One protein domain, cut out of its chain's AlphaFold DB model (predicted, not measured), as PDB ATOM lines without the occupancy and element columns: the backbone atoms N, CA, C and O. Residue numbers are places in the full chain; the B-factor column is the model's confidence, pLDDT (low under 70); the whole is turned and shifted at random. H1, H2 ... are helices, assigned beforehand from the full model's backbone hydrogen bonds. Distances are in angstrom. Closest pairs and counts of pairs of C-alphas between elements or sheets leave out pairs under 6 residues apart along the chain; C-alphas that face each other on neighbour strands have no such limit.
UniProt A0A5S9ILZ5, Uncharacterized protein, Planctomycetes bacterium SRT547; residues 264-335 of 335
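This is residues 264 to 335 of the 335 residues of an uncharacterized protein of Planctomycetes bacterium SRT547 (UniProt A0A5S9ILZ5). Four helices, H1, H2, H4 and H5, are grouped round a shared middle and run roughly lengthwise, while the short helix H3 crosses one end, near the end of H2, the beginning of H4 and the end of H5. H4 and H5 fold back on each other as a helical hairpin, H1 lies alongside H4, and H2 stands on the far side of the group from H4, well tilted against H1. The printed part has 72 residues with five named helices, H1 to H5 in chain order, and no named strand; the class is all helix. The whole is compact, with a radius of gyration of the C-alphas of 11.6 A and spans of 31 by 22 by 22 A.

H1, residues 264 to 277, begins at C-alpha 264 (-2.544, -1.182, 30.703) and measures 20.1 A from first to last C-alpha. H2, residues 280 to 292, measures 18.7 A. H3, residues 294 to 302, measures 12.8 A and begins at C-alpha 294 (-17.622, 12.652, 33.005). H4, residues 305 to 316, measures 16.3 A. H5, residues 323 to 334, measures 17.2 A and ends at C-alpha 334 (-4.849, 15.735, 32.529).

H2 and H5 are the hub, touching three other helices each. H1 touches H2, with residues 270 to 274 of H1 alone; the closest C-alphas, those of Leu 270 and Leu 283, are 6.5 A apart, and the helices run opposite ways at a steep tilt of 46 degrees. H1 touches H4 with residues 264 to 267 alone, the same way at a shallow tilt of 19 degrees; the closest C-alphas, those of Ile 267 and Leu 311, are 6.9 A apart. H2 and H3 touch only at the corner, and only just, with 3 pairs of C-alphas within 8 A; the closest are those of Phe 291 and Arg 297, 5.8 A apart, and the helices are about perpendicular at 86 degrees. H2 and H5 only just touch, also with 3 pairs within 8 A, the closest C-alphas being those of Val 284 and Ala 323 at 7.5 A; they run the same way at a shallow tilt of 21 degrees. H3 touches H5, about perpendicular at 76 degrees, with the closest C-alphas, those of Lys 301 and Lys 334, 5.5 A apart. H3 and H4 are close but not clearly touching. The hairpin of H4 and H5 runs opposite ways at a shallow tilt of 15 degrees; the helices touch, with the closest C-alphas, those of Leu 312 and Val 327, 6.0 A apart. H1 and H3, H1 and H5, and H2 and H4 are apart. In H1, H2, H3, H4 and H5 every O i to N i+4 pair is within hydrogen-bond range.

The two C-alphas farthest apart, those of Leu 276 and Arg 335, are 33.3 A apart. The printed part has no cut and ends at Arg 335, the chain's last residue. The links H1 to H2, H2 to H3 and H3 to H4 are tight, the link H4 to H5 is short with 6 residues, and no link is long. The mean pLDDT of the printed part is 93.5 and no printed residue is under 70; the mean is 85 in H5.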
ATOM      1  N   THR A 264      -3.054   0.045  31.330       97.69
ATOM      2  CA  THR A 264      -2.544  -1.182  30.703       97.69
ATOM      3  C   THR A 264      -3.676  -2.101  30.241       97.69
ATOM      4  O   THR A 264      -3.653  -2.601  29.119       97.69
ATOM      5  N   ARG A 265      -4.713  -2.293  31.070       98.06
ATOM      6  CA  ARG A 265      -5.881  -3.099  30.684       98.06
ATOM      7  C   ARG A 265      -6.781  -2.388  29.674       98.06
ATOM      8  O   ARG A 265      -7.441  -3.074  28.900       98.06
ATOM      9  N   PHE A 266      -6.823  -1.056  29.674       98.31
ATOM     10  CA  PHE A 266      -7.559  -0.278  28.676       98.31
ATOM     11  C   PHE A 266      -6.910  -0.395  27.294       98.31
ATOM     12  O   PHE A 266      -7.599  -0.700  26.329       98.31
ATOM     13  N   ILE A 267      -5.582  -0.296  27.211       98.25
ATOM     14  CA  ILE A 267      -4.820  -0.569  25.984       98.25
ATOM     15  C   ILE A 267      -5.077  -2.004  25.511       98.25
ATOM     16  O   ILE A 267      -5.438  -2.214  24.357       98.25
ATOM     17  N   ALA A 268      -4.990  -2.992  26.409       98.06
ATOM     18  CA  ALA A 268      -5.286  -4.385  26.063       98.06
ATOM     19  C   ALA A 268      -6.734  -4.582  25.571       98.06
ATOM     20  O   ALA A 268      -6.998  -5.442  24.735       98.06
ATOM     21  N   HIS A 269      -7.683  -3.797  26.084       98.19
ATOM     22  CA  HIS A 269      -9.060  -3.789  25.602       98.19
ATOM     23  C   HIS A 269      -9.156  -3.226  24.176       98.19
ATOM     24  O   HIS A 269      -9.731  -3.889  23.318       98.19
ATOM     25  N   LEU A 270      -8.537  -2.074  23.898       97.94
ATOM     26  CA  LEU A 270      -8.493  -1.485  22.552       97.94
ATOM     27  C   LEU A 270      -7.841  -2.438  21.542       97.94
ATOM     28  O   LEU A 270      -8.370  -2.639  20.455       97.94
ATOM     29  N   GLN A 271      -6.762  -3.118  21.932       97.62
ATOM     30  CA  GLN A 271      -6.122  -4.150  21.110       97.62
ATOM     31  C   GLN A 271      -7.070  -5.315  20.788       97.62
ATOM     32  O   GLN A 271      -7.080  -5.806  19.659       97.62
ATOM     33  N   LYS A 272      -7.893  -5.755  21.751       97.88
ATOM     34  CA  LYS A 272      -8.914  -6.788  21.509       97.88
ATOM     35  C   LYS A 272      -9.992  -6.306  20.545       97.88
ATOM     36  O   LYS A 272     -10.377  -7.066  19.663       97.88
ATOM     37  N   VAL A 273     -10.459  -5.067  20.689       97.69
ATOM     38  CA  VAL A 273     -11.440  -4.494  19.757       97.69
ATOM     39  C   VAL A 273     -10.847  -4.378  18.355       97.69
ATOM     40  O   VAL A 273     -11.479  -4.808  17.393       97.69
ATOM     41  N   TYR A 274      -9.609  -3.899  18.234       96.69
ATOM     42  CA  TYR A 274      -8.910  -3.831  16.953       96.69
ATOM     43  C   TYR A 274      -8.770  -5.208  16.304       96.69
ATOM     44  O   TYR A 274      -9.012  -5.360  15.111       96.69
ATOM     45  N   ALA A 275      -8.433  -6.239  17.080       97.06
ATOM     46  CA  ALA A 275      -8.341  -7.602  16.564       97.06
ATOM     47  C   ALA A 275      -9.679  -8.110  15.993       97.06
ATOM     48  O   ALA A 275      -9.662  -8.874  15.026       97.06
ATOM     49  N   LEU A 276     -10.807  -7.675  16.568       96.88
ATOM     50  CA  LEU A 276     -12.160  -8.040  16.136       96.88
ATOM     51  C   LEU A 276     -12.650  -7.227  14.932       96.88
ATOM     52  O   LEU A 276     -13.276  -7.795  14.042       96.88
ATOM     53  N   LYS A 277     -12.403  -5.912  14.908       96.56
ATOM     54  CA  LYS A 277     -12.984  -4.989  13.916       96.56
ATOM     55  C   LYS A 277     -12.020  -4.606  12.788       96.56
ATOM     56  O   LYS A 277     -12.479  -4.293  11.700       96.56
ATOM     57  N   ARG A 278     -10.704  -4.673  13.031       94.50
ATOM     58  CA  ARG A 278      -9.614  -4.313  12.097       94.50
ATOM     59  C   ARG A 278      -9.691  -2.885  11.553       94.50
ATOM     60  O   ARG A 278      -9.250  -2.628  10.441       94.50
ATOM     61  N   ASP A 279     -10.213  -1.968  12.360       92.88
ATOM     62  CA  ASP A 279     -10.422  -0.576  11.979       92.88
ATOM     63  C   ASP A 279      -9.964   0.363  13.104       92.88
ATOM     64  O   ASP A 279     -10.433   0.264  14.242       92.88
ATOM     65  N   ASP A 280      -9.034   1.263  12.782       92.00
ATOM     66  CA  ASP A 280      -8.523   2.268  13.715       92.00
ATOM     67  C   ASP A 280      -9.558   3.378  13.983       92.00
ATOM     68  O   ASP A 280      -9.561   3.960  15.071       92.00
ATOM     69  N   ALA A 281     -10.477   3.654  13.047       91.25
ATOM     70  CA  ALA A 281     -11.533   4.652  13.234       91.25
ATOM     71  C   ALA A 281     -12.478   4.260  14.382       91.25
ATOM     72  O   ALA A 281     -12.864   5.105  15.192       91.25
ATOM     73  N   VAL A 282     -12.761   2.961  14.526       94.69
ATOM     74  CA  VAL A 282     -13.533   2.420  15.655       94.69
ATOM     75  C   VAL A 282     -12.810   2.652  16.985       94.69
ATOM     76  O   VAL A 282     -13.441   2.982  17.988       94.69
ATOM     77  N   LEU A 283     -11.478   2.528  17.022       95.31
ATOM     78  CA  LEU A 283     -10.706   2.787  18.245       95.31
ATOM     79  C   LEU A 283     -10.749   4.263  18.644       95.31
ATOM     80  O   LEU A 283     -10.879   4.578  19.831       95.31
ATOM     81  N   VAL A 284     -10.662   5.158  17.655       93.81
ATOM     82  CA  VAL A 284     -10.834   6.604  17.848       93.81
ATOM     83  C   VAL A 284     -12.205   6.880  18.459       93.81
ATOM     84  O   VAL A 284     -12.278   7.530  19.502       93.81
ATOM     85  N   GLU A 285     -13.272   6.317  17.889       95.00
ATOM     86  CA  GLU A 285     -14.639   6.496  18.386       95.00
ATOM     87  C   GLU A 285     -14.804   6.007  19.835       95.00
ATOM     88  O   GLU A 285     -15.379   6.708  20.672       95.00
ATOM     89  N   ILE A 286     -14.248   4.837  20.173       96.50
ATOM     90  CA  ILE A 286     -14.290   4.289  21.538       96.50
ATOM     91  C   ILE A 286     -13.603   5.231  22.523       96.50
ATOM     92  O   ILE A 286     -14.150   5.508  23.592       96.50
ATOM     93  N   ILE A 287     -12.429   5.763  22.175       95.94
ATOM     94  CA  ILE A 287     -11.719   6.728  23.019       95.94
ATOM     95  C   ILE A 287     -12.526   8.023  23.171       95.94
ATOM     96  O   ILE A 287     -12.624   8.578  24.271       95.94
ATOM     97  N   GLU A 288     -13.142   8.515  22.099       94.25
ATOM     98  CA  GLU A 288     -13.978   9.708  22.166       94.25
ATOM     99  C   GLU A 288     -15.212   9.508  23.039       94.25
ATOM    100  O   GLU A 288     -15.497  10.352  23.894       94.25
ATOM    101  N   ASN A 289     -15.913   8.388  22.868       96.00
ATOM    102  CA  ASN A 289     -17.062   8.008  23.680       96.00
ATOM    103  C   ASN A 289     -16.657   7.811  25.144       96.00
ATOM    104  O   ASN A 289     -17.336   8.310  26.045       96.00
ATOM    105  N   PHE A 290     -15.488   7.213  25.392       95.81
ATOM    106  CA  PHE A 290     -14.906   7.118  26.726       95.81
ATOM    107  C   PHE A 290     -14.727   8.509  27.358       95.81
ATOM    108  O   PHE A 290     -15.086   8.694  28.518       95.81
ATOM    109  N   PHE A 291     -14.258   9.515  26.610       93.44
ATOM    110  CA  PHE A 291     -14.079  10.883  27.117       93.44
ATOM    111  C   PHE A 291     -15.354  11.730  27.207       93.44
ATOM    112  O   PHE A 291     -15.359  12.740  27.924       93.44
ATOM    113  N   LYS A 292     -16.436  11.357  26.517       95.62
ATOM    114  CA  LYS A 292     -17.738  12.027  26.667       95.62
ATOM    115  C   LYS A 292     -18.288  11.837  28.084       95.62
ATOM    116  O   LYS A 292     -18.814  12.789  28.664       95.62
ATOM    117  N   GLU A 293     -18.091  10.661  28.678       96.81
ATOM    118  CA  GLU A 293     -18.547  10.363  30.037       96.81
ATOM    119  C   GLU A 293     -17.687  11.057  31.112       96.81
ATOM    120  O   GLU A 293     -16.499  10.773  31.286       96.81
ATOM    121  N   GLU A 294     -18.305  11.922  31.924       96.38
ATOM    122  CA  GLU A 294     -17.622  12.652  33.005       96.38
ATOM    123  C   GLU A 294     -16.907  11.720  33.994       96.38
ATOM    124  O   GLU A 294     -15.780  11.974  34.425       96.38
ATOM    125  N   ARG A 295     -17.535  10.586  34.312       96.31
ATOM    126  CA  ARG A 295     -16.972   9.578  35.209       96.31
ATOM    127  C   ARG A 295     -15.628   9.048  34.709       96.31
ATOM    128  O   ARG A 295     -14.696   8.931  35.500       96.31
ATOM    129  N   ASN A 296     -15.529   8.746  33.419       96.44
ATOM    130  CA  ASN A 296     -14.319   8.213  32.801       96.44
ATOM    131  C   ASN A 296     -13.213   9.273  32.755       96.44
ATOM    132  O   ASN A 296     -12.064   8.969  33.074       96.44
ATOM    133  N   ARG A 297     -13.565  10.542  32.490       95.94
ATOM    134  CA  ARG A 297     -12.626  11.671  32.628       95.94
ATOM    135  C   ARG A 297     -12.069  11.770  34.046       95.94
ATOM    136  O   ARG A 297     -10.859  11.882  34.228       95.94
ATOM    137  N   ASN A 298     -12.929  11.665  35.058       96.44
ATOM    138  CA  ASN A 298     -12.511  11.693  36.461       96.44
ATOM    139  C   ASN A 298     -11.616  10.497  36.826       96.44
ATOM    140  O   ASN A 298     -10.689  10.644  37.620       96.44
ATOM    141  N   MET A 299     -11.851   9.326  36.228       97.44
ATOM    142  CA  MET A 299     -10.978   8.159  36.384       97.44
ATOM    143  C   MET A 299      -9.598   8.389  35.758       97.44
ATOM    144  O   MET A 299      -8.595   8.129  36.417       97.44
ATOM    145  N   LEU A 300      -9.538   8.941  34.542       96.62
ATOM    146  CA  LEU A 300      -8.283   9.277  33.863       96.62
ATOM    147  C   LEU A 300      -7.470  10.332  34.632       96.62
ATOM    148  O   LEU A 300      -6.254  10.204  34.769       96.62
ATOM    149  N   LYS A 301      -8.135  11.349  35.196       96.12
ATOM    150  CA  LYS A 301      -7.482  12.381  36.023       96.12
ATOM    151  C   LYS A 301      -6.742  11.790  37.225       96.12
ATOM    152  O   LYS A 301      -5.692  12.313  37.600       96.12
ATOM    153  N   ARG A 302      -7.247  10.685  37.785       96.50
ATOM    154  CA  ARG A 302      -6.643   9.961  38.919       96.50
ATOM    155  C   ARG A 302      -5.482   9.043  38.524       96.50
ATOM    156  O   ARG A 302      -4.734   8.643  39.407       96.50
ATOM    157  N   CYS A 303      -5.313   8.710  37.241       96.94
ATOM    158  CA  CYS A 303      -4.190   7.886  36.782       96.94
ATOM    159  C   CYS A 303      -2.846   8.608  36.965       96.94
ATOM    160  O   CYS A 303      -2.780   9.842  36.919       96.94
ATOM    161  N   SER A 304      -1.765   7.844  37.131       97.06
ATOM    162  CA  SER A 304      -0.403   8.385  37.198       97.06
ATOM    163  C   SER A 304      -0.006   9.065  35.875       97.06
ATOM    164  O   SER A 304      -0.581   8.786  34.821       97.06
ATOM    165  N   LYS A 305       0.972   9.983  35.911       96.56
ATOM    166  CA  LYS A 305       1.492  10.614  34.681       96.56
ATOM    167  C   LYS A 305       2.112   9.576  33.740       96.56
ATOM    168  O   LYS A 305       1.913   9.667  32.536       96.56
ATOM    169  N   GLU A 306       2.798   8.584  34.302       97.62
ATOM    170  CA  GLU A 306       3.410   7.473  33.565       97.62
ATOM    171  C   GLU A 306       2.367   6.625  32.842       97.62
ATOM    172  O   GLU A 306       2.527   6.312  31.667       97.62
ATOM    173  N   ASP A 307       1.265   6.281  33.511       97.31
ATOM    174  CA  ASP A 307       0.206   5.510  32.869       97.31
ATOM    175  C   ASP A 307      -0.462   6.312  31.755       97.31
ATOM    176  O   ASP A 307      -0.711   5.773  30.684       97.31
ATOM    177  N   VAL A 308      -0.696   7.612  31.950       97.06
ATOM    178  CA  VAL A 308      -1.216   8.464  30.869       97.06
ATOM    179  C   VAL A 308      -0.228   8.540  29.699       97.06
ATOM    180  O   VAL A 308      -0.665   8.463  28.554       97.06
ATOM    181  N   ALA A 309       1.082   8.626  29.958       96.38
ATOM    182  CA  ALA A 309       2.103   8.597  28.911       96.38
ATOM    183  C   ALA A 309       2.051   7.289  28.101       96.38
ATOM    184  O   ALA A 309       1.983   7.353  26.881       96.38
ATOM    185  N   LYS A 310       1.918   6.124  28.754       97.88
ATOM    186  CA  LYS A 310       1.742   4.831  28.060       97.88
ATOM    187  C   LYS A 310       0.533   4.825  27.118       97.88
ATOM    188  O   LYS A 310       0.601   4.245  26.039       97.88
ATOM    189  N   LEU A 311      -0.584   5.440  27.525       97.19
ATOM    190  CA  LEU A 311      -1.758   5.564  26.654       97.19
ATOM    191  C   LEU A 311      -1.466   6.457  25.446       97.19
ATOM    192  O   LEU A 311      -1.844   6.107  24.335       97.19
ATOM    193  N   LEU A 312      -0.807   7.597  25.665       95.94
ATOM    194  CA  LEU A 312      -0.439   8.529  24.598       95.94
ATOM    195  C   LEU A 312       0.515   7.888  23.591       95.94
ATOM    196  O   LEU A 312       0.279   7.994  22.390       95.94
ATOM    197  N   ASP A 313       1.534   7.182  24.079       96.44
ATOM    198  CA  ASP A 313       2.489   6.456  23.247       96.44
ATOM    199  C   ASP A 313       1.760   5.413  22.401       96.44
ATOM    200  O   ASP A 313       1.951   5.360  21.189       96.44
ATOM    201  N   TYR A 314       0.841   4.651  23.001       96.44
ATOM    202  CA  TYR A 314       0.028   3.688  22.264       96.44
ATOM    203  C   TYR A 314      -0.828   4.351  21.171       96.44
ATOM    204  O   TYR A 314      -0.793   3.897  20.029       96.44
ATOM    205  N   ILE A 315      -1.537   5.445  21.475       94.75
ATOM    206  CA  ILE A 315      -2.358   6.181  20.491       94.75
ATOM    207  C   ILE A 315      -1.493   6.745  19.353       94.75
ATOM    208  O   ILE A 315      -1.920   6.756  18.203       94.75
ATOM    209  N   SER A 316      -0.264   7.181  19.644       92.62
ATOM    210  CA  SER A 316       0.645   7.739  18.632       92.62
ATOM    211  C   SER A 316       1.098   6.722  17.577       92.62
ATOM    212  O   SER A 316       1.543   7.117  16.502       92.62
ATOM    213  N   THR A 317       0.952   5.420  17.851       94.81
ATOM    214  CA  THR A 317       1.262   4.361  16.878       94.81
ATOM    215  C   THR A 317       0.201   4.204  15.784       94.81
ATOM    216  O   THR A 317       0.444   3.508  14.797       94.81
ATOM    217  N   TRP A 318      -0.971   4.826  15.939       92.88
ATOM    218  CA  TRP A 318      -2.086   4.684  15.006       92.88
ATOM    219  C   TRP A 318      -1.886   5.545  13.758       92.88
ATOM    220  O   TRP A 318      -1.524   6.718  13.845       92.88
ATOM    221  N   LYS A 319      -2.168   4.983  12.578       88.50
ATOM    222  CA  LYS A 319      -1.993   5.656  11.280       88.50
ATOM    223  C   LYS A 319      -3.272   6.371  10.832       88.50
ATOM    224  O   LYS A 319      -3.723   6.189   9.706       88.50
ATOM    225  N   VAL A 320      -3.871   7.164  11.720       87.44
ATOM    226  CA  VAL A 320      -5.118   7.899  11.447       87.44
ATOM    227  C   VAL A 320      -4.860   9.395  11.545       87.44
ATOM    228  O   VAL A 320      -4.244   9.846  12.510       87.44
ATOM    229  N   GLU A 321      -5.381  10.177  10.595       84.00
ATOM    230  CA  GLU A 321      -5.238  11.646  10.565       84.00
ATOM    231  C   GLU A 321      -5.662  12.308  11.894       84.00
ATOM    232  O   GLU A 321      -5.031  13.252  12.365       84.00
ATOM    233  N   ASN A 322      -6.661  11.739  12.576       83.81
ATOM    234  CA  ASN A 322      -7.200  12.252  13.839       83.81
ATOM    235  C   ASN A 322      -6.415  11.846  15.105       83.81
ATOM    236  O   ASN A 322      -6.745  12.309  16.203       83.81
ATOM    237  N   ALA A 323      -5.374  11.011  15.003       82.12
ATOM    238  CA  ALA A 323      -4.640  10.520  16.174       82.12
ATOM    239  C   ALA A 323      -3.955  11.656  16.960       82.12
ATOM    240  O   ALA A 323      -3.995  11.679  18.193       82.12
ATOM    241  N   GLN A 324      -3.399  12.656  16.267       85.19
ATOM    242  CA  GLN A 324      -2.768  13.818  16.911       85.19
ATOM    243  C   GLN A 324      -3.782  14.673  17.690       85.19
ATOM    244  O   GLN A 324      -3.500  15.118  18.805       85.19
ATOM    245  N   GLY A 325      -4.995  14.844  17.149       84.56
ATOM    246  CA  GLY A 325      -6.085  15.548  17.829       84.56
ATOM    247  C   GLY A 325      -6.509  14.853  19.129       84.56
ATOM    248  O   GLY A 325      -6.729  15.514  20.148       84.56
ATOM    249  N   LEU A 326      -6.549  13.515  19.131       84.69
ATOM    250  CA  LEU A 326      -6.801  12.726  20.340       84.69
ATOM    251  C   LEU A 326      -5.694  12.883  21.384       84.69
ATOM    252  O   LEU A 326      -6.002  13.071  22.563       84.69
ATOM    253  N   VAL A 327      -4.424  12.844  20.970       87.00
ATOM    254  CA  VAL A 327      -3.273  13.046  21.866       87.00
ATOM    255  C   VAL A 327      -3.386  14.391  22.590       87.00
ATOM    256  O   VAL A 327      -3.273  14.446  23.819       87.00
ATOM    257  N   GLU A 328      -3.694  15.467  21.865       87.88
ATOM    258  CA  GLU A 328      -3.896  16.790  22.463       87.88
ATOM    259  C   GLU A 328      -5.113  16.842  23.395       87.88
ATOM    260  O   GLU A 328      -5.052  17.432  24.478       87.88
ATOM    261  N   LYS A 329      -6.212  16.170  23.037       86.56
ATOM    262  CA  LYS A 329      -7.401  16.070  23.896       86.56
ATOM    263  C   LYS A 329      -7.072  15.376  25.221       86.56
ATOM    264  O   LYS A 329      -7.425  15.893  26.283       86.56
ATOM    265  N   VAL A 330      -6.349  14.254  25.180       83.00
ATOM    266  CA  VAL A 330      -5.895  13.513  26.371       83.00
ATOM    267  C   VAL A 330      -4.986  14.378  27.245       83.00
ATOM    268  O   VAL A 330      -5.192  14.443  28.459       83.00
ATOM    269  N   ARG A 331      -4.032  15.102  26.643       86.94
ATOM    270  CA  ARG A 331      -3.150  16.041  27.358       86.94
ATOM    271  C   ARG A 331      -3.940  17.136  28.073       86.94
ATOM    272  O   ARG A 331      -3.693  17.388  29.253       86.94
ATOM    273  N   LYS A 332      -4.916  17.751  27.393       87.44
ATOM    274  CA  LYS A 332      -5.776  18.800  27.967       87.44
ATOM    275  C   LYS A 332      -6.606  18.306  29.150       87.44
ATOM    276  O   LYS A 332      -6.813  19.070  30.077       87.44
ATOM    277  N   MET A 333      -7.051  17.048  29.147       83.25
ATOM    278  CA  MET A 333      -7.853  16.492  30.247       83.25
ATOM    279  C   MET A 333      -7.052  16.159  31.508       83.25
ATOM    280  O   MET A 333      -7.652  16.001  32.575       83.25
ATOM    281  N   LYS A 334      -5.729  15.998  31.387       81.56
ATOM    282  CA  LYS A 334      -4.849  15.735  32.529       81.56
ATOM    283  C   LYS A 334      -4.407  17.016  33.245       81.56
ATOM    284  O   LYS A 334      -4.078  16.932  34.429       81.56
ATOM    285  N   ARG A 335      -4.371  18.139  32.523       80.94
ATOM    286  CA  ARG A 335      -4.251  19.481  33.108       80.94
ATOM    287  C   ARG A 335      -5.519  19.797  33.896       80.94
ATOM    288  O   ARG A 335      -5.362  20.392  34.980       80.94
TER     289      ARG A 335